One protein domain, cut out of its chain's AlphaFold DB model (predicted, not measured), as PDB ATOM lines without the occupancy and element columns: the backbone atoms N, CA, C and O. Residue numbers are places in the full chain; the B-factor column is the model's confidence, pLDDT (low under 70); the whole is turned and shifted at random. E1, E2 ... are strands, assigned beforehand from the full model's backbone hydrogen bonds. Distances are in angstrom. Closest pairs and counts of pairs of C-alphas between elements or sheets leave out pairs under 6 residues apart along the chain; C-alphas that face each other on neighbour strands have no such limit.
ATOM      1  N   ILE A  12     -42.754 -21.931 -16.606       66.19
ATOM      2  CA  ILE A  12     -43.717 -21.516 -17.624       66.19
ATOM      3  C   ILE A  12     -42.936 -20.811 -18.729       66.19
ATOM      4  O   ILE A  12     -42.284 -19.808 -18.485       66.19
ATOM      5  N   SER A  13     -42.999 -21.345 -19.951       62.69
ATOM      6  CA  SER A  13     -42.456 -20.646 -21.119       62.69
ATOM      7  C   SER A  13     -43.173 -19.309 -21.295       62.69
ATOM      8  O   SER A  13     -44.404 -19.277 -21.244       62.69
ATOM      9  N   ASP A  14     -42.418 -18.249 -21.575       59.88
ATOM     10  CA  ASP A  14     -42.927 -16.894 -21.822       59.88
ATOM     11  C   ASP A  14     -44.031 -16.855 -22.893       59.88
ATOM     12  O   ASP A  14     -44.968 -16.064 -22.810       59.88
ATOM     13  N   ALA A  15     -44.005 -17.797 -23.845       60.78
ATOM     14  CA  ALA A  15     -45.051 -17.974 -24.850       60.78
ATOM     15  C   ALA A  15     -46.438 -18.328 -24.262       60.78
ATOM     16  O   ALA A  15     -47.451 -18.168 -24.940       60.78
ATOM     17  N   ASN A  16     -46.516 -18.765 -23.005       64.12
ATOM     18  CA  ASN A  16     -47.742 -19.220 -22.342       64.12
ATOM     19  C   ASN A  16     -48.234 -18.281 -21.228       64.12
ATOM     20  O   ASN A  16     -49.194 -18.621 -20.533       64.12
ATOM     21  N   ILE A  17     -47.590 -17.128 -21.028       65.44
ATOM     22  CA  ILE A  17     -47.998 -16.122 -20.042       65.44
ATOM     23  C   ILE A  17     -48.955 -15.128 -20.728       65.44
ATOM     24  O   ILE A  17     -48.676 -14.655 -21.830       65.44
ATOM     25  N   SER A  18     -50.106 -14.842 -20.109       57.56
ATOM     26  CA  SER A  18     -51.012 -13.758 -20.526       57.56
ATOM     27  C   SER A  18     -50.503 -12.435 -19.954       57.56
ATOM     28  O   SER A  18     -50.193 -12.390 -18.764       57.56
ATOM     29  N   GLY A  19     -50.436 -11.365 -20.751       57.09
ATOM     30  CA  GLY A  19     -49.815 -10.075 -20.385       57.09
ATOM     31  C   GLY A  19     -50.463  -9.277 -19.237       57.09
ATOM     32  O   GLY A  19     -50.160  -8.098 -19.060       57.09
ATOM     33  N   GLU A  20     -51.359  -9.876 -18.452       57.41
ATOM     34  CA  GLU A  20     -52.059  -9.225 -17.346       57.41
ATOM     35  C   GLU A  20     -51.239  -9.270 -16.047       57.41
ATOM     36  O   GLU A  20     -51.133 -10.294 -15.370       57.41
ATOM     37  N   GLY A  21     -50.689  -8.118 -15.654       63.12
ATOM     38  CA  GLY A  21     -50.131  -7.913 -14.318       63.12
ATOM     39  C   GLY A  21     -51.234  -7.612 -13.301       63.12
ATOM     40  O   GLY A  21     -51.683  -6.471 -13.198       63.12
ATOM     41  N   ILE A  22     -51.668  -8.610 -12.526       59.91
ATOM     42  CA  ILE A  22     -52.679  -8.417 -11.474       59.91
ATOM     43  C   ILE A  22     -52.021  -7.810 -10.230       59.91
ATOM     44  O   ILE A  22     -51.218  -8.451  -9.551       59.91
ATOM     45  N   LEU A  23     -52.390  -6.568  -9.914       61.78
ATOM     46  CA  LEU A  23     -51.866  -5.813  -8.776       61.78
ATOM     47  C   LEU A  23     -52.962  -5.597  -7.725       61.78
ATOM     48  O   LEU A  23     -53.880  -4.808  -7.954       61.78
ATOM     49  N   PRO A  24     -52.890  -6.261  -6.560       59.16
ATOM     50  CA  PRO A  24     -53.881  -6.068  -5.512       59.16
ATOM     51  C   PRO A  24     -53.703  -4.693  -4.848       59.16
ATOM     52  O   PRO A  24     -52.655  -4.399  -4.272       59.16
ATOM     53  N   VAL A  25     -54.736  -3.847  -4.898       55.69
ATOM     54  CA  VAL A  25     -54.799  -2.594  -4.125       55.69
ATOM     55  C   VAL A  25     -55.563  -2.863  -2.834       55.69
ATOM     56  O   VAL A  25     -56.740  -3.212  -2.867       55.69
ATOM     57  N   VAL A  26     -54.907  -2.683  -1.688       58.19
ATOM     58  CA  VAL A  26     -55.567  -2.769  -0.379       58.19
ATOM     59  C   VAL A  26     -55.979  -1.365   0.059       58.19
ATOM     60  O   VAL A  26     -55.130  -0.503   0.286       58.19
ATOM     61  N   VAL A  27     -57.287  -1.135   0.183       55.97
ATOM     62  CA  VAL A  27     -57.857   0.080   0.779       55.97
ATOM     63  C   VAL A  27     -58.018  -0.189   2.271       55.97
ATOM     64  O   VAL A  27     -58.875  -0.975   2.663       55.97
ATOM     65  N   SER A  28     -57.166   0.399   3.109       58.12
ATOM     66  CA  SER A  28     -57.245   0.198   4.563       58.12
ATOM     67  C   SER A  28     -58.022   1.295   5.301       58.12
ATOM     68  O   SER A  28     -58.115   1.227   6.520       58.12
ATOM     69  N   ASP A  29     -58.548   2.312   4.606       59.09
ATOM     70  CA  ASP A  29     -59.289   3.422   5.222       59.09
ATOM     71  C   ASP A  29     -60.322   4.022   4.235       59.09
ATOM     72  O   ASP A  29     -59.923   4.468   3.155       59.09
ATOM     73  N   PRO A  30     -61.631   4.033   4.561       62.25
ATOM     74  CA  PRO A  30     -62.683   4.585   3.706       62.25
ATOM     75  C   PRO A  30     -62.763   6.127   3.675       62.25
ATOM     76  O   PRO A  30     -63.539   6.657   2.881       62.25
ATOM     77  N   LEU A  31     -62.003   6.863   4.497       62.47
ATOM     78  CA  LEU A  31     -62.099   8.334   4.598       62.47
ATOM     79  C   LEU A  31     -61.024   9.102   3.814       62.47
ATOM     80  O   LEU A  31     -61.102  10.326   3.703       62.47
ATOM     81  N   ILE A  32     -60.035   8.411   3.243       58.12
ATOM     82  CA  ILE A  32     -58.968   9.033   2.450       58.12
ATOM     83  C   ILE A  32     -59.173   8.672   0.972       58.12
ATOM     84  O   ILE A  32     -59.101   7.491   0.628       58.12
ATOM     85  N   PRO A  33     -59.374   9.642   0.058       52.81
ATOM     86  CA  PRO A  33     -59.472   9.342  -1.365       52.81
ATOM     87  C   PRO A  33     -58.161   8.713  -1.866       52.81
ATOM     88  O   PRO A  33     -57.101   9.325  -1.759       52.81
ATOM     89  N   ASN A  34     -58.245   7.492  -2.407       55.28
ATOM     90  CA  ASN A  34     -57.239   6.767  -3.194       55.28
ATOM     91  C   ASN A  34     -55.761   6.994  -2.802       55.28
ATOM     92  O   ASN A  34     -55.078   7.862  -3.358       55.28
ATOM     93  N   ARG A  35     -55.194   6.115  -1.958       53.31
ATOM     94  CA  ARG A  35     -53.728   5.958  -1.916       53.31
ATOM     95  C   ARG A  35     -53.260   5.417  -3.268       53.31
ATOM     96  O   ARG A  35     -53.438   4.243  -3.573       53.31
ATOM     97  N   LYS A  36     -52.652   6.279  -4.084       53.66
ATOM     98  CA  LYS A  36     -51.971   5.880  -5.322       53.66
ATOM     99  C   LYS A  36     -50.923   4.813  -4.980       53.66
ATOM    100  O   LYS A  36     -49.980   5.108  -4.245       53.66
ATOM    101  N   VAL A  37     -51.055   3.592  -5.503       57.44
ATOM    102  CA  VAL A  37     -49.977   2.597  -5.414       57.44
ATOM    103  C   VAL A  37     -48.840   3.072  -6.319       57.44
ATOM    104  O   VAL A  37     -48.967   3.087  -7.540       57.44
ATOM    105  N   LYS A  38     -47.719   3.497  -5.726       53.84
ATOM    106  CA  LYS A  38     -46.482   3.779  -6.469       53.84
ATOM    107  C   LYS A  38     -45.745   2.469  -6.715       53.84
ATOM    108  O   LYS A  38     -44.941   2.035  -5.893       53.84
ATOM    109  N   ILE A  39     -45.993   1.855  -7.864       61.38
ATOM    110  CA  ILE A  39     -45.320   0.621  -8.285       61.38
ATOM    111  C   ILE A  39     -44.006   0.984  -8.971       61.38
ATOM    112  O   ILE A  39     -43.788   0.752 -10.152       61.38
ATOM    113  N   ASN A  40     -43.120   1.619  -8.215       54.09
ATOM    114  CA  ASN A  40     -41.882   2.143  -8.772       54.09
ATOM    115  C   ASN A  40     -40.857   1.042  -9.080       54.09
ATOM    116  O   ASN A  40     -39.846   1.355  -9.674       54.09
ATOM    117  N   GLN A  41     -41.054  -0.201  -8.622       55.94
ATOM    118  CA  GLN A  41     -40.080  -1.297  -8.767       55.94
ATOM    119  C   GLN A  41     -40.457  -2.310  -9.857       55.94
ATOM    120  O   GLN A  41     -39.563  -2.859 -10.485       55.94
ATOM    121  N   LEU A  42     -41.752  -2.513 -10.135       61.19
ATOM    122  CA  LEU A  42     -42.195  -3.449 -11.180       61.19
ATOM    123  C   LEU A  42     -41.825  -2.963 -12.589       61.19
ATOM    124  O   LEU A  42     -41.541  -3.769 -13.458       61.19
ATOM    125  N   PHE A  43     -41.777  -1.645 -12.795       59.09
ATOM    126  CA  PHE A  43     -41.422  -1.033 -14.079       59.09
ATOM    127  C   PHE A  43     -39.949  -0.599 -14.168       59.09
ATOM    128  O   PHE A  43     -39.575   0.091 -15.111       59.09
ATOM    129  N   LYS A  44     -39.106  -0.947 -13.183       61.41
ATOM    130  CA  LYS A  44     -37.684  -0.548 -13.167       61.41
ATOM    131  C   LYS A  44     -36.769  -1.446 -13.992       61.41
ATOM    132  O   LYS A  44     -35.654  -1.031 -14.284       61.41
ATOM    133  N   GLY A  45     -37.220  -2.644 -14.349       65.31
ATOM    134  CA  GLY A  45     -36.481  -3.565 -15.204       65.31
ATOM    135  C   GLY A  45     -37.381  -4.054 -16.324       65.31
ATOM    136  O   GLY A  45     -38.312  -4.811 -16.073       65.31
ATOM    137  N   LEU A  46     -37.103  -3.614 -17.547       74.81
ATOM    138  CA  LEU A  46     -37.529  -4.336 -18.742       74.81
ATOM    139  C   LEU A  46     -36.476  -5.419 -18.991       74.81
ATOM    140  O   LEU A  46     -35.284  -5.158 -18.814       74.81
ATOM    141  N   SER A  47     -36.892  -6.638 -19.337       76.06
ATOM    142  CA  SER A  47     -35.929  -7.693 -19.650       76.06
ATOM    143  C   SER A  47     -35.130  -7.319 -20.898       76.06
ATOM    144  O   SER A  47     -35.614  -6.604 -21.779       76.06
ATOM    145  N   GLN A  48     -33.904  -7.831 -20.995       79.12
ATOM    146  CA  GLN A  48     -33.180  -7.826 -22.261       79.12
ATOM    147  C   GLN A  48     -34.026  -8.541 -23.333       79.12
ATOM    148  O   GLN A  48     -34.864  -9.387 -23.010       79.12
ATOM    149  N   GLY A  49     -33.816  -8.217 -24.607       86.38
ATOM    150  CA  GLY A  49     -34.536  -8.858 -25.701       86.38
ATOM    151  C   GLY A  49     -33.732  -8.877 -26.990       86.38
ATOM    152  O   GLY A  49     -32.696  -8.229 -27.113       86.38
ATOM    153  N   THR A  50     -34.245  -9.597 -27.974       88.88
ATOM    154  CA  THR A  50     -33.727  -9.595 -29.345       88.88
ATOM    155  C   THR A  50     -34.782  -9.034 -30.288       88.88
ATOM    156  O   THR A  50     -35.943  -8.888 -29.913       88.88
ATOM    157  N   LYS A  51     -34.410  -8.770 -31.542       90.06
ATOM    158  CA  LYS A  51     -35.363  -8.316 -32.563       90.06
ATOM    159  C   LYS A  51     -36.548  -9.276 -32.744       90.06
ATOM    160  O   LYS A  51     -37.659  -8.821 -32.959       90.06
ATOM    161  N   ALA A  52     -36.306 -10.586 -32.659       88.31
ATOM    162  CA  ALA A  52     -37.345 -11.604 -32.820       88.31
ATOM    163  C   ALA A  52     -38.166 -11.837 -31.538       88.31
ATOM    164  O   ALA A  52     -39.294 -12.316 -31.615       88.31
ATOM    165  N   LEU A  53     -37.598 -11.519 -30.367       87.44
ATOM    166  CA  LEU A  53     -38.205 -11.701 -29.044       87.44
ATOM    167  C   LEU A  53     -37.889 -10.486 -28.158       87.44
ATOM    168  O   LEU A  53     -36.902 -10.505 -27.411       87.44
ATOM    169  N   PRO A  54     -38.670  -9.403 -28.274       89.94
ATOM    170  CA  PRO A  54     -38.440  -8.165 -27.547       89.94
ATOM    171  C   PRO A  54     -38.743  -8.322 -26.060       89.94
ATOM    172  O   PRO A  54     -39.645  -9.061 -25.674       89.94
ATOM    173  N   GLY A  55     -38.016  -7.583 -25.220       86.38
ATOM    174  CA  GLY A  55     -38.215  -7.615 -23.768       86.38
ATOM    175  C   GLY A  55     -39.508  -6.930 -23.316       86.38
ATOM    176  O   GLY A  55     -40.055  -7.251 -22.264       86.38
ATOM    177  N   LEU A  56     -40.029  -6.010 -24.132       87.69
ATOM    178  CA  LEU A  56     -41.375  -5.462 -24.004       87.69
ATOM    179  C   LEU A  56     -42.097  -5.628 -25.335       87.69
ATOM    180  O   LEU A  56     -41.760  -4.926 -26.283       87.69
ATOM    181  N   CYS A  57     -43.089  -6.511 -25.404       87.19
ATOM    182  CA  CYS A  57     -43.838  -6.786 -26.628       87.19
ATOM    183  C   CYS A  57     -45.342  -6.536 -26.468       87.19
ATOM    184  O   CYS A  57     -45.872  -6.476 -25.354       87.19
ATOM    185  N   PHE A  58     -46.036  -6.380 -27.594       85.81
ATOM    186  CA  PHE A  58     -47.495  -6.359 -27.615       85.81
ATOM    187  C   PHE A  58     -48.033  -7.792 -27.532       85.81
ATOM    188  O   PHE A  58     -47.530  -8.685 -28.204       85.81
ATOM    189  N   ASP A  59     -49.086  -8.029 -26.742       79.44
ATOM    190  CA  ASP A  59     -49.619  -9.392 -26.554       79.44
ATOM    191  C   ASP A  59     -50.147 -10.007 -27.862       79.44
ATOM    192  O   ASP A  59     -49.951 -11.194 -28.112       79.44
ATOM    193  N   LEU A  60     -50.749  -9.173 -28.723       84.56
ATOM    194  CA  LEU A  60     -51.242  -9.579 -30.041       84.56
ATOM    195  C   LEU A  60     -50.112  -9.987 -30.995       84.56
ATOM    196  O   LEU A  60     -50.308 -10.870 -31.824       84.56
ATOM    197  N   ASP A  61     -48.955  -9.335 -30.892       84.81
ATOM    198  CA  ASP A  61     -47.824  -9.566 -31.781       84.81
ATOM    199  C   ASP A  61     -46.504  -9.488 -31.016       84.81
ATOM    200  O   ASP A  61     -45.925  -8.421 -30.787       84.81
ATOM    201  N   ARG A  62     -46.042 -10.663 -30.588       85.12
ATOM    202  CA  ARG A  62     -44.947 -10.792 -29.624       85.12
ATOM    203  C   ARG A  62     -43.563 -10.566 -30.216       85.12
ATOM    204  O   ARG A  62     -42.602 -10.524 -29.459       85.12
ATOM    205  N   ASN A  63     -43.448 -10.402 -31.532       86.81
ATOM    206  CA  ASN A  63     -42.216  -9.959 -32.189       86.81
ATOM    207  C   ASN A  63     -42.235  -8.448 -32.511       86.81
ATOM    208  O   ASN A  63     -41.331  -7.956 -33.183       86.81
ATOM    209  N   THR A  64     -43.251  -7.719 -32.034       92.88
ATOM    210  CA  THR A  64     -43.338  -6.261 -32.114       92.88
ATOM    211  C   THR A  64     -43.156  -5.675 -30.718       92.88
ATOM    212  O   THR A  64     -43.897  -6.004 -29.790       92.88
ATOM    213  N   GLY A  65     -42.165  -4.803 -30.537       92.12
ATOM    214  CA  GLY A  65     -41.779  -4.368 -29.199       92.12
ATOM    215  C   GLY A  65     -40.437  -3.650 -29.072       92.12
ATOM    216  O   GLY A  65     -39.722  -3.443 -30.057       92.12
ATOM    217  N   LEU A  66     -40.090  -3.293 -27.832       92.75
ATOM    218  CA  LEU A  66     -38.792  -2.733 -27.451       92.75
ATOM    219  C   LEU A  66     -37.837  -3.848 -27.034       92.75
ATOM    220  O   LEU A  66     -38.184  -4.718 -26.229       92.75
ATOM    221  N   TYR A  67     -36.614  -3.793 -27.541       91.69
ATOM    222  CA  TYR A  67     -35.553  -4.709 -27.154       91.69
ATOM    223  C   TYR A  67     -34.235  -3.971 -26.953       91.69
ATOM    224  O   TYR A  67     -34.039  -2.854 -27.425       91.69
ATOM    225  N   GLN A  68     -33.324  -4.619 -26.244       91.31
ATOM    226  CA  GLN A  68     -31.973  -4.137 -26.024       91.31
ATOM    227  C   GLN A  68     -31.051  -5.346 -26.083       91.31
ATOM    228  O   GLN A  68     -31.289  -6.314 -25.372       91.31
ATOM    229  N   THR A  69     -30.026  -5.313 -26.928       86.75
ATOM    230  CA  THR A  69     -29.057  -6.412 -27.090       86.75
ATOM    231  C   THR A  69     -27.719  -6.132 -26.410       86.75
ATOM    232  O   THR A  69     -27.026  -7.084 -26.055       86.75
ATOM    233  N   ALA A  70     -27.390  -4.865 -26.146       87.38
ATOM    234  CA  ALA A  70     -26.246  -4.437 -25.345       87.38
ATOM    235  C   ALA A  70     -26.547  -3.115 -24.613       87.38
ATOM    236  O   ALA A  70     -27.586  -2.489 -24.832       87.38
ATOM    237  N   TYR A  71     -25.651  -2.696 -23.714       85.75
ATOM    238  CA  TYR A  71     -25.765  -1.404 -23.033       85.75
ATOM    239  C   TYR A  71     -25.761  -0.239 -24.037       85.75
ATOM    240  O   TYR A  71     -25.083  -0.312 -25.056       85.75
ATOM    241  N   ASP A  72     -26.517   0.819 -23.727       85.06
ATOM    242  CA  ASP A  72     -26.603   2.065 -24.511       85.06
ATOM    243  C   ASP A  72     -27.155   1.929 -25.947       85.06
ATOM    244  O   ASP A  72     -26.932   2.790 -26.801       85.06
ATOM    245  N   GLU A  73     -27.938   0.877 -26.199       90.44
ATOM    246  CA  GLU A  73     -28.616   0.620 -27.472       90.44
ATOM    247  C   GLU A  73     -30.120   0.411 -27.271       90.44
ATOM    248  O   GLU A  73     -30.569  -0.040 -26.213       90.44
ATOM    249  N   LEU A  74     -30.908   0.724 -28.299       93.06
ATOM    250  CA  LEU A  74     -32.355   0.527 -28.294       93.06
ATOM    251  C   LEU A  74     -32.810  -0.051 -29.628       93.06
ATOM    252  O   LEU A  74     -32.509   0.479 -30.694       93.06
ATOM    253  N   GLY A  75     -33.589  -1.117 -29.564       94.38
ATOM    254  CA  GLY A  75     -34.219  -1.738 -30.710       94.38
ATOM    255  C   GLY A  75     -35.731  -1.570 -30.681       94.38
ATOM    256  O   GLY A  75     -36.374  -1.801 -29.657       94.38
ATOM    257  N   LEU A  76     -36.297  -1.206 -31.827       95.19
ATOM    258  CA  LEU A  76     -37.724  -1.284 -32.112       95.19
ATOM    259  C   LEU A  76     -37.927  -2.417 -33.107       95.19
ATOM    260  O   LEU A  76     -37.343  -2.413 -34.189       95.19
ATOM    261  N   SER A  77     -38.757  -3.377 -32.748       93.62
ATOM    262  CA  SER A  77     -39.124  -4.500 -33.607       93.62
ATOM    263  C   SER A  77     -40.574  -4.354 -34.041       93.62
ATOM    264  O   SER A  77     -41.417  -3.909 -33.259       93.62
ATOM    265  N   PHE A  78     -40.841  -4.691 -35.295       92.69
ATOM    266  CA  PHE A  78     -42.180  -4.795 -35.856       92.69
ATOM    267  C   PHE A  78     -42.191  -5.949 -36.861       92.69
ATOM    268  O   PHE A  78     -42.038  -5.759 -38.072       92.69
ATOM    269  N   GLY A  79     -42.281  -7.177 -36.343       88.94
ATOM    270  CA  GLY A  79     -42.154  -8.382 -37.153       88.94
ATOM    271  C   GLY A  79     -40.724  -8.646 -37.628       88.94
ATOM    272  O   GLY A  79     -39.743  -8.575 -36.883       88.94
ATOM    273  N   THR A  80     -40.593  -8.958 -38.917       91.19
ATOM    274  CA  THR A  80     -39.301  -9.247 -39.558       91.19
ATOM    275  C   THR A  80     -38.447  -7.999 -39.771       91.19
ATOM    276  O   THR A  80     -37.241  -8.130 -40.006       91.19
ATOM    277  N   SER A  81     -39.031  -6.810 -39.612       93.00
ATOM    278  CA  SER A  81     -38.378  -5.509 -39.757       93.00
ATOM    279  C   SER A  81     -38.213  -4.802 -38.412       93.00
ATOM    280  O   SER A  81     -38.845  -5.152 -37.414       93.00
ATOM    281  N   GLY A  82     -37.351  -3.795 -38.373       93.50
ATOM    282  CA  GLY A  82     -37.151  -2.994 -37.176       93.50
ATOM    283  C   GLY A  82     -36.303  -1.755 -37.413       93.50
ATOM    284  O   GLY A  82     -35.721  -1.567 -38.483       93.50
ATOM    285  N   PHE A  83     -36.197  -0.945 -36.366       95.75
ATOM    286  CA  PHE A  83     -35.197   0.107 -36.256       95.75
ATOM    287  C   PHE A  83     -34.236  -0.212 -35.127       95.75
ATOM    288  O   PHE A  83     -34.653  -0.553 -34.020       95.75
ATOM    289  N   TYR A  84     -32.951  -0.061 -35.407       94.62
ATOM    290  CA  TYR A  84     -31.904  -0.195 -34.416       94.62
ATOM    291  C   TYR A  84     -31.227   1.146 -34.183       94.62
ATOM    292  O   TYR A  84     -30.774   1.792 -35.131       94.62
ATOM    293  N   PHE A  85     -31.174   1.546 -32.917       95.69
ATOM    294  CA  PHE A  85     -30.546   2.770 -32.461       95.69
ATOM    295  C   PHE A  85     -29.294   2.418 -31.671       95.69
ATOM    296  O   PHE A  85     -29.362   1.731 -30.650       95.69
ATOM    297  N   THR A  86     -28.157   2.920 -32.138       93.31
ATOM    298  CA  THR A  86     -26.864   2.733 -31.479       93.31
ATOM    299  C   THR A  86     -26.116   4.056 -31.403       93.31
ATOM    300  O   THR A  86     -26.328   4.964 -32.216       93.31
ATOM    301  N   THR A  87     -25.245   4.168 -30.405       89.94
ATOM    302  CA  THR A  87     -24.336   5.298 -30.234       89.94
ATOM    303  C   THR A  87     -22.919   4.862 -30.573       89.94
ATOM    304  O   THR A  87     -22.419   3.859 -30.071       89.94
ATOM    305  N   ILE A  88     -22.246   5.633 -31.421       87.31
ATOM    306  CA  ILE A  88     -20.836   5.426 -31.738       87.31
ATOM    307  C   ILE A  88     -20.036   6.582 -31.161       87.31
ATOM    308  O   ILE A  88     -20.287   7.760 -31.434       87.31
ATOM    309  N   SER A  89     -19.037   6.228 -30.357       89.56
ATOM    310  CA  SER A  89     -18.054   7.165 -29.837       89.56
ATOM    311  C   SER A  89     -16.980   7.434 -30.882       89.56
ATOM    312  O   SER A  89     -16.009   6.692 -30.973       89.56
ATOM    313  N   ASN A  90     -17.135   8.516 -31.642       88.44
ATOM    314  CA  ASN A  90     -16.103   8.955 -32.582       88.44
ATOM    315  C   ASN A  90     -14.900   9.572 -31.841       88.44
ATOM    316  O   ASN A  90     -13.767   9.456 -32.298       88.44
ATOM    317  N   SER A  91     -15.145  10.229 -30.699       91.69
ATOM    318  CA  SER A  91     -14.135  10.716 -29.746       91.69
ATOM    319  C   SER A  91     -14.755  10.955 -28.359       91.69
ATOM    320  O   SER A  91     -15.957  10.751 -28.159       91.69
ATOM    321  N   ASP A  92     -13.967  11.430 -27.390       89.31
ATOM    322  CA  ASP A  92     -14.457  11.788 -26.049       89.31
ATOM    323  C   ASP A  92     -15.506  12.913 -26.068       89.31
ATOM    324  O   ASP A  92     -16.381  12.954 -25.205       89.31
ATOM    325  N   THR A  93     -15.473  13.779 -27.084       91.00
ATOM    326  CA  THR A  93     -16.362  14.946 -27.221       91.00
ATOM    327  C   THR A  93     -17.316  14.869 -28.417       91.00
ATOM    328  O   THR A  93     -18.178  15.735 -28.552       91.00
ATOM    329  N   TYR A  94     -17.210  13.842 -29.270       89.25
ATOM    330  CA  TYR A  94     -18.051  13.668 -30.458       89.25
ATOM    331  C   TYR A  94     -18.665  12.266 -30.510       89.25
ATOM    332  O   TYR A  94     -17.961  11.257 -30.592       89.25
ATOM    333  N   LYS A  95     -19.998  12.209 -30.488       91.25
ATOM    334  CA  LYS A  95     -20.785  10.975 -30.586       91.25
ATOM    335  C   LYS A  95     -21.715  11.059 -31.794       91.25
ATOM    336  O   LYS A  95     -22.286  12.117 -32.046       91.25
ATOM    337  N   SER A  96     -21.887   9.950 -32.502       91.25
ATOM    338  CA  SER A  96     -22.873   9.815 -33.578       91.25
ATOM    339  C   SER A  96     -23.957   8.840 -33.151       91.25
ATOM    340  O   SER A  96     -23.649   7.731 -32.722       91.25
ATOM    341  N   LEU A  97     -25.216   9.241 -33.301       92.56
ATOM    342  CA  LEU A  97     -26.359   8.358 -33.107       92.56
ATOM    343  C   LEU A  97     -26.803   7.854 -34.475       92.56
ATOM    344  O   LEU A  97     -27.048   8.655 -35.378       92.56
ATOM    345  N   TYR A  98     -26.905   6.540 -34.618       92.19
ATOM    346  CA  TYR A  98     -27.326   5.905 -35.859       92.19
ATOM    347  C   TYR A  98     -28.758   5.410 -35.733       92.19
ATOM    348  O   TYR A  98     -29.131   4.819 -34.723       92.19
ATOM    349  N   LEU A  99     -29.536   5.645 -36.786       93.81
ATOM    350  CA  LEU A  99     -30.812   4.991 -37.036       93.81
ATOM    351  C   LEU A  99     -30.605   4.033 -38.203       93.81
ATOM    352  O   LEU A  99     -30.405   4.474 -39.334       93.81
ATOM    353  N   THR A 100     -30.675   2.738 -37.927       93.00
ATOM    354  CA  THR A 100     -30.481   1.700 -38.939       93.00
ATOM    355  C   THR A 100     -31.779   0.936 -39.139       93.00
ATOM    356  O   THR A 100     -32.338   0.393 -38.184       93.00
ATOM    357  N   ALA A 101     -32.263   0.877 -40.379       94.44
ATOM    358  CA  ALA A 101     -33.330  -0.043 -40.743       94.44
ATOM    359  C   ALA A 101     -32.767  -1.467 -40.817       94.44
ATOM    360  O   ALA A 101     -31.732  -1.699 -41.443       94.44
ATOM    361  N   VAL A 102     -33.435  -2.418 -40.170       92.19
ATOM    362  CA  VAL A 102     -33.021  -3.826 -40.149       92.19
ATOM    363  C   VAL A 102     -34.146  -4.717 -40.660       92.19
ATOM    364  O   VAL A 102     -35.314  -4.488 -40.350       92.19
ATOM    365  N   HIS A 103     -33.792  -5.755 -41.417       92.94
ATOM    366  CA  HIS A 103     -34.706  -6.809 -41.854       92.94
ATOM    367  C   HIS A 103     -33.997  -8.165 -41.803       92.94
ATOM    368  O   HIS A 103     -32.793  -8.255 -42.012       92.94
ATOM    369  N   GLU A 104     -34.739  -9.236 -41.536       88.25
ATOM    370  CA  GLU A 104     -34.195 -10.599 -41.393       88.25
ATOM    371  C   GLU A 104     -33.672 -11.260 -42.677       88.25
ATOM    372  O   GLU A 104     -32.935 -12.236 -42.597       88.25
ATOM    373  N   THR A 105     -34.071 -10.783 -43.857       88.38
ATOM    374  CA  THR A 105     -33.918 -11.531 -45.121       88.38
ATOM    375  C   THR A 105     -33.773 -10.627 -46.339       88.38
ATOM    376  O   THR A 105     -33.080 -10.996 -47.283       88.38
ATOM    377  N   ALA A 106     -34.408  -9.449 -46.342       91.50
ATOM    378  CA  ALA A 106     -34.247  -8.476 -47.413       91.50
ATOM    379  C   ALA A 106     -32.820  -7.908 -47.428       91.50
ATOM    380  O   ALA A 106     -32.285  -7.525 -46.390       91.50
ATOM    381  N   ALA A 107     -32.230  -7.826 -48.621       90.62
ATOM    382  CA  ALA A 107     -30.895  -7.263 -48.815       90.62
ATOM    383  C   ALA A 107     -30.869  -5.725 -48.727       90.62
ATOM    384  O   ALA A 107     -29.826  -5.157 -48.427       90.62
ATOM    385  N   ASN A 108     -32.006  -5.063 -48.977       91.19
ATOM    386  CA  ASN A 108     -32.152  -3.607 -48.957       91.19
ATOM    387  C   ASN A 108     -33.412  -3.226 -48.179       91.19
ATOM    388  O   ASN A 108     -34.440  -3.897 -48.304       91.19
ATOM    389  N   VAL A 109     -33.335  -2.147 -47.404       91.44
ATOM    390  CA  VAL A 109     -34.459  -1.608 -46.632       91.44
ATOM    391  C   VAL A 109     -34.358  -0.088 -46.629       91.44
ATOM    392  O   VAL A 109     -33.320   0.455 -46.255       91.44
ATOM    393  N   ASP A 110     -35.444   0.585 -47.003       91.50
ATOM    394  CA  ASP A 110     -35.497   2.044 -47.053       91.50
ATOM    395  C   ASP A 110     -36.042   2.643 -45.755       91.50
ATOM    396  O   ASP A 110     -36.944   2.100 -45.111       91.50
ATOM    397  N   VAL A 111     -35.539   3.829 -45.410       92.62
ATOM    398  CA  VAL A 111     -36.143   4.694 -44.392       92.62
ATOM    399  C   VAL A 111     -36.938   5.781 -45.103       92.62
ATOM    400  O   VAL A 111     -36.366   6.709 -45.670       92.62
ATOM    401  N   VAL A 112     -38.267   5.685 -45.058       91.81
ATOM    402  CA  VAL A 112     -39.161   6.661 -45.696       91.81
ATOM    403  C   VAL A 112     -39.681   7.657 -44.660       91.81
ATOM    404  O   VAL A 112     -40.420   7.294 -43.745       91.81
ATOM    405  N   LEU A 113     -39.326   8.933 -44.822       91.50
ATOM    406  CA  LEU A 113     -39.817  10.036 -43.993       91.50
ATOM    407  C   LEU A 113     -40.937  10.781 -44.732       91.50
ATOM    408  O   LEU A 113     -40.679  11.719 -45.481       91.50
ATOM    409  N   ALA A 114     -42.188  10.357 -44.528       92.31
ATOM    410  CA  ALA A 114     -43.354  10.906 -45.225       92.31
ATOM    411  C   ALA A 114     -44.249  11.744 -44.285       92.31
ATOM    412  O   ALA A 114     -44.977  11.180 -43.461       92.31
ATOM    413  N   PRO A 115     -44.234  13.088 -44.374       92.19
ATOM    414  CA  PRO A 115     -45.171  13.924 -43.634       92.19
ATOM    415  C   PRO A 115     -46.595  13.787 -44.205       92.19
ATOM    416  O   PRO A 115     -46.792  13.597 -45.402       92.19
ATOM    417  N   LYS A 116     -47.619  13.905 -43.352       92.44
ATOM    418  CA  LYS A 116     -49.029  13.839 -43.773       92.44
ATOM    419  C   LYS A 116     -49.493  15.179 -44.367       92.44
ATOM    420  O   LYS A 116     -49.328  16.217 -43.728       92.44
ATOM    421  N   GLY A 117     -50.155  15.157 -45.528       90.81
ATOM    422  CA  GLY A 117     -50.736  16.354 -46.158       90.81
ATOM    423  C   GLY A 117     -49.670  17.342 -46.648       90.81
ATOM    424  O   GLY A 117     -48.710  16.934 -47.283       90.81
ATOM    425  N   THR A 118     -49.818  18.632 -46.331       88.56
ATOM    426  CA  THR A 118     -48.860  19.703 -46.689       88.56
ATOM    427  C   THR A 118     -47.722  19.870 -45.671       88.56
ATOM    428  O   THR A 118     -47.122  20.940 -45.566       88.56
ATOM    429  N   GLY A 119     -47.470  18.853 -44.841       90.88
ATOM    430  CA  GLY A 119     -46.358  18.863 -43.892       90.88
ATOM    431  C   GLY A 119     -44.998  18.768 -44.593       90.88
ATOM    432  O   GLY A 119     -44.914  18.411 -45.762       90.88
ATOM    433  N   ALA A 120     -43.919  19.060 -43.865       91.06
ATOM    434  CA  ALA A 120     -42.555  19.027 -44.396       91.06
ATOM    435  C   ALA A 120     -41.606  18.269 -43.459       91.06
ATOM    436  O   ALA A 120     -41.739  18.365 -42.235       91.06
ATOM    437  N   VAL A 121     -40.621  17.573 -44.034       92.75
ATOM    438  CA  VAL A 121     -39.460  17.056 -43.295       92.75
ATOM    439  C   VAL A 121     -38.498  18.218 -43.071       92.75
ATOM    440  O   VAL A 121     -38.110  18.895 -44.020       92.75
ATOM    441  N   LYS A 122     -38.141  18.484 -41.813       91.12
ATOM    442  CA  LYS A 122     -37.278  19.609 -41.437       91.12
ATOM    443  C   LYS A 122     -36.079  19.107 -40.646       91.12
ATOM    444  O   LYS A 122     -36.247  18.338 -39.702       91.12
ATOM    445  N   VAL A 123     -34.892  19.585 -41.008       90.94
ATOM    446  CA  VAL A 123     -33.645  19.356 -40.271       90.94
ATOM    447  C   VAL A 123     -33.220  20.693 -39.667       90.94
ATOM    448  O   VAL A 123     -32.998  21.656 -40.390       90.94
ATOM    449  N   THR A 124     -33.160  20.768 -38.336       87.19
ATOM    450  CA  THR A 124     -32.831  22.011 -37.606       87.19
ATOM    451  C   THR A 124     -31.318  22.297 -37.581       87.19
ATOM    452  O   THR A 124     -30.903  23.379 -37.178       87.19
ATOM    453  N   GLY A 125     -30.490  21.339 -38.019       86.38
ATOM    454  CA  GLY A 125     -29.040  21.473 -38.211       86.38
ATOM    455  C   GLY A 125     -28.616  21.242 -39.667       86.38
ATOM    456  O   GLY A 125     -29.449  21.226 -40.569       86.38
ATOM    457  N   ASN A 126     -27.319  21.033 -39.905       86.06
ATOM    458  CA  ASN A 126     -26.809  20.800 -41.257       86.06
ATOM    459  C   ASN A 126     -27.342  19.485 -41.837       86.06
ATOM    460  O   ASN A 126     -27.179  18.420 -41.239       86.06
ATOM    461  N   PHE A 127     -27.905  19.561 -43.040       87.06
ATOM    462  CA  PHE A 127     -28.215  18.391 -43.848       87.06
ATOM    463  C   PHE A 127     -27.028  18.099 -44.769       87.06
ATOM    464  O   PHE A 127     -26.901  18.677 -45.845       87.06
ATOM    465  N   VAL A 128     -26.105  17.263 -44.290       85.44
ATOM    466  CA  VAL A 128     -24.892  16.887 -45.026       85.44
ATOM    467  C   VAL A 128     -25.120  15.543 -45.699       85.44
ATOM    468  O   VAL A 128     -25.369  14.543 -45.032       85.44
ATOM    469  N   VAL A 129     -25.009  15.529 -47.022       82.88
ATOM    470  CA  VAL A 129     -25.146  14.334 -47.853       82.88
ATOM    471  C   VAL A 129     -23.938  14.291 -48.787       82.88
ATOM    472  O   VAL A 129     -23.486  15.334 -49.258       82.88
ATOM    473  N   SER A 130     -23.372  13.106 -49.019       81.50
ATOM    474  CA  SER A 130     -22.294  12.950 -50.000       81.50
ATOM    475  C   SER A 130     -22.813  13.316 -51.393       81.50
ATOM    476  O   SER A 130     -23.958  13.029 -51.733       81.50
ATOM    477  N   ASP A 131     -21.980  13.935 -52.222       70.31
ATOM    478  CA  ASP A 131     -22.319  14.262 -53.613       70.31
ATOM    479  C   ASP A 131     -22.616  13.033 -54.486       70.31
ATOM    480  O   ASP A 131     -23.326  13.132 -55.491       70.31
ATOM    481  N   GLN A 132     -22.139  11.857 -54.074       73.81
ATOM    482  CA  GLN A 132     -22.505  10.572 -54.664       73.81
ATOM    483  C   GLN A 132     -23.948  10.168 -54.334       73.81
ATOM    484  O   GLN A 132     -24.536   9.379 -55.070       73.81
ATOM    485  N   THR A 133     -24.531  10.694 -53.252       77.69
ATOM    486  CA  THR A 133     -25.804  10.210 -52.699       77.69
ATOM    487  C   THR A 133     -26.897  11.275 -52.565       77.69
ATOM    488  O   THR A 133     -28.048  10.911 -52.332       77.69
ATOM    489  N   PHE A 134     -26.601  12.571 -52.755       85.75
ATOM    490  CA  PHE A 134     -27.622  13.624 -52.733       85.75
ATOM    491  C   PHE A 134     -28.328  13.766 -54.075       85.75
ATOM    492  O   PHE A 134     -27.768  14.270 -55.050       85.75
ATOM    493  N   ILE A 135     -29.586  13.350 -54.094       80.88
ATOM    494  CA  ILE A 135     -30.414  13.342 -55.287       80.88
ATOM    495  C   ILE A 135     -31.719  14.062 -54.952       80.88
ATOM    496  O   ILE A 135     -32.525  13.557 -54.173       80.88
ATOM    497  N   LEU A 136     -31.927  15.247 -55.536       84.56
ATOM    498  CA  LEU A 136     -33.235  15.900 -55.508       84.56
ATOM    499  C   LEU A 136     -34.104  15.276 -56.596       84.56
ATOM    500  O   LEU A 136     -33.949  15.628 -57.763       84.56
ATOM    501  N   GLU A 137     -34.950  14.326 -56.188       77.81
ATOM    502  CA  GLU A 137     -35.913  13.618 -57.034       77.81
ATOM    503  C   GLU A 137     -37.260  14.342 -57.018       77.81
ATOM    504  O   GLU A 137     -37.949  14.404 -55.999       77.81
ATOM    505  N   ASP A 138     -37.626  14.913 -58.158       81.50
ATOM    506  CA  ASP A 138     -38.992  15.327 -58.423       81.50
ATOM    507  C   ASP A 138     -39.926  14.102 -58.396       81.50
ATOM    508  O   ASP A 138     -39.530  12.990 -58.749       81.50
ATOM    509  N   ALA A 139     -41.184  14.291 -57.987       73.31
ATOM    510  CA  ALA A 139     -42.148  13.203 -57.790       73.31
ATOM    511  C   ALA A 139     -42.460  12.404 -59.068       73.31
ATOM    512  O   ALA A 139     -42.997  11.300 -58.989       73.31
ATOM    513  N   GLN A 140     -42.157  12.960 -60.240       69.19
ATOM    514  CA  GLN A 140     -42.316  12.303 -61.533       69.19
ATOM    515  C   GLN A 140     -40.990  11.722 -62.062       69.19
ATOM    516  O   GLN A 140     -40.947  11.216 -63.183       69.19
ATOM    517  N   GLY A 141     -39.912  11.775 -61.268       70.25
ATOM    518  CA  GLY A 141     -38.633  11.109 -61.526       70.25
ATOM    519  C   GLY A 141     -37.378  11.976 -61.769       70.25
ATOM    520  O   GLY A 141     -36.297  11.424 -61.548       70.25
ATOM    521  N   PRO A 142     -37.412  13.258 -62.225       81.94
ATOM    522  CA  PRO A 142     -36.208  14.067 -62.474       81.94
ATOM    523  C   PRO A 142     -35.299  14.242 -61.267       81.94
ATOM    524  O   PRO A 142     -35.758  14.512 -60.166       81.94
ATOM    525  N   LYS A 143     -33.992  14.139 -61.500       79.88
ATOM    526  CA  LYS A 143     -32.974  14.116 -60.451       79.88
ATOM    527  C   LYS A 143     -31.915  15.169 -60.728       79.88
ATOM    528  O   LYS A 143     -31.190  15.033 -61.710       79.88
ATOM    529  N   VAL A 144     -31.784  16.191 -59.880       79.00
ATOM    530  CA  VAL A 144     -30.590  17.054 -59.903       79.00
ATOM    531  C   VAL A 144     -29.608  16.564 -58.852       79.00
ATOM    532  O   VAL A 144     -29.918  16.472 -57.662       79.00
ATOM    533  N   ARG A 145     -28.422  16.199 -59.336       80.38
ATOM    534  CA  ARG A 145     -27.289  15.821 -58.505       80.38
ATOM    535  C   ARG A 145     -26.243  16.910 -58.611       80.38
ATOM    536  O   ARG A 145     -25.820  17.280 -59.704       80.38
ATOM    537  N   PHE A 146     -25.829  17.405 -57.461       74.50
ATOM    538  CA  PHE A 146     -24.800  18.422 -57.371       74.50
ATOM    539  C   PHE A 146     -23.460  17.710 -57.198       74.50
ATOM    540  O   PHE A 146     -23.082  17.343 -56.091       74.50
ATOM    541  N   GLU A 147     -22.785  17.457 -58.321       76.50
ATOM    542  CA  GLU A 147     -21.409  16.947 -58.346       76.50
ATOM    543  C   GLU A 147     -20.471  18.019 -57.787       76.50
ATOM    544  O   GLU A 147     -20.437  19.133 -58.318       76.50
ATOM    545  N   VAL A 148     -19.683  17.694 -56.756       71.06
ATOM    546  CA  VAL A 148     -18.741  18.663 -56.170       71.06
ATOM    547  C   VAL A 148     -17.270  18.297 -56.360       71.06
ATOM    548  O   VAL A 148     -16.407  19.109 -56.027       71.06
ATOM    549  N   SER A 149     -16.962  17.157 -56.992       72.06
ATOM    550  CA  SER A 149     -15.582  16.697 -57.230       72.06
ATOM    551  C   SER A 149     -14.720  17.689 -58.018       72.06
ATOM    552  O   SER A 149     -13.553  17.887 -57.700       72.06
ATOM    553  N   ASN A 150     -15.291  18.361 -59.025       66.38
ATOM    554  CA  ASN A 150     -14.591  19.380 -59.828       66.38
ATOM    555  C   ASN A 150     -14.810  20.808 -59.319       66.38
ATOM    556  O   ASN A 150     -14.406  21.777 -59.963       66.38
ATOM    557  N   VAL A 151     -15.446  20.952 -58.159       71.44
ATOM    558  CA  VAL A 151     -15.677  22.253 -57.532       71.44
ATOM    559  C   VAL A 151     -14.453  22.676 -56.686       71.44
ATOM    560  O   VAL A 151     -14.279  23.863 -56.374       71.44
ATOM    561  N   GLY A 152     -13.529  21.747 -56.391       60.97
ATOM    562  CA  GLY A 152     -12.189  22.052 -55.879       60.97
ATOM    563  C   GLY A 152     -11.373  20.823 -55.459       60.97
ATOM    564  O   GLY A 152     -11.911  19.755 -55.215       60.97
TER     565      GLY A 152
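Overview. This is residues 12 to 152 of the 440 residues of an uncharacterized protein of Candidatus Woesearchaeota archaeon (UniProt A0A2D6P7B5). With little regular structure, the model strings out from a loop, residues 12 to 63, through a sheet, E1 to E4, to a separate hairpin, E5 and E6. The printed part has 141 residues, no named helix and six strands, E1 to E6 along the chain: all strand, 33 residues. Both sheets, E1 - E2 - E3 - E4 and E5 - E6, are antiparallel. It is extended, radius of gyration of the C-alphas 23.2 A, spans 79 by 42 by 38 A.

Along the chain. E3, residues 81 to 89, is 25.9 A long; E4, 95 to 103, 25.2 A. E2 is 74 to 78; E1, 64 to 67, begins at C-alpha (-43.338, -6.261, -32.114). E5 is 135 to 137; E6, 143 to 145, ends at C-alpha (-27.289, 15.821, -58.505).

Arrangement. E1 to E4 form a meander, successive antiparallel hairpins. Within hydrogen-bond range are N 67 and O 75, 2.9 A; N 76 and O 83, 2.8 A; N 88 and O 96, 2.8 A; in hairpin E5 and E6, N 136 and O 144, 3.2 A. E4 and E5 are apart.

Size, cuts and confidence. The farthest C-alphas, Pro 30 and Asn 150, are 81.0 A apart. The printed part has no cut. Link E4 to E5, 31 residues, is long. pLDDT is under 70 at residues 12 to 45, 140, 150 and 152.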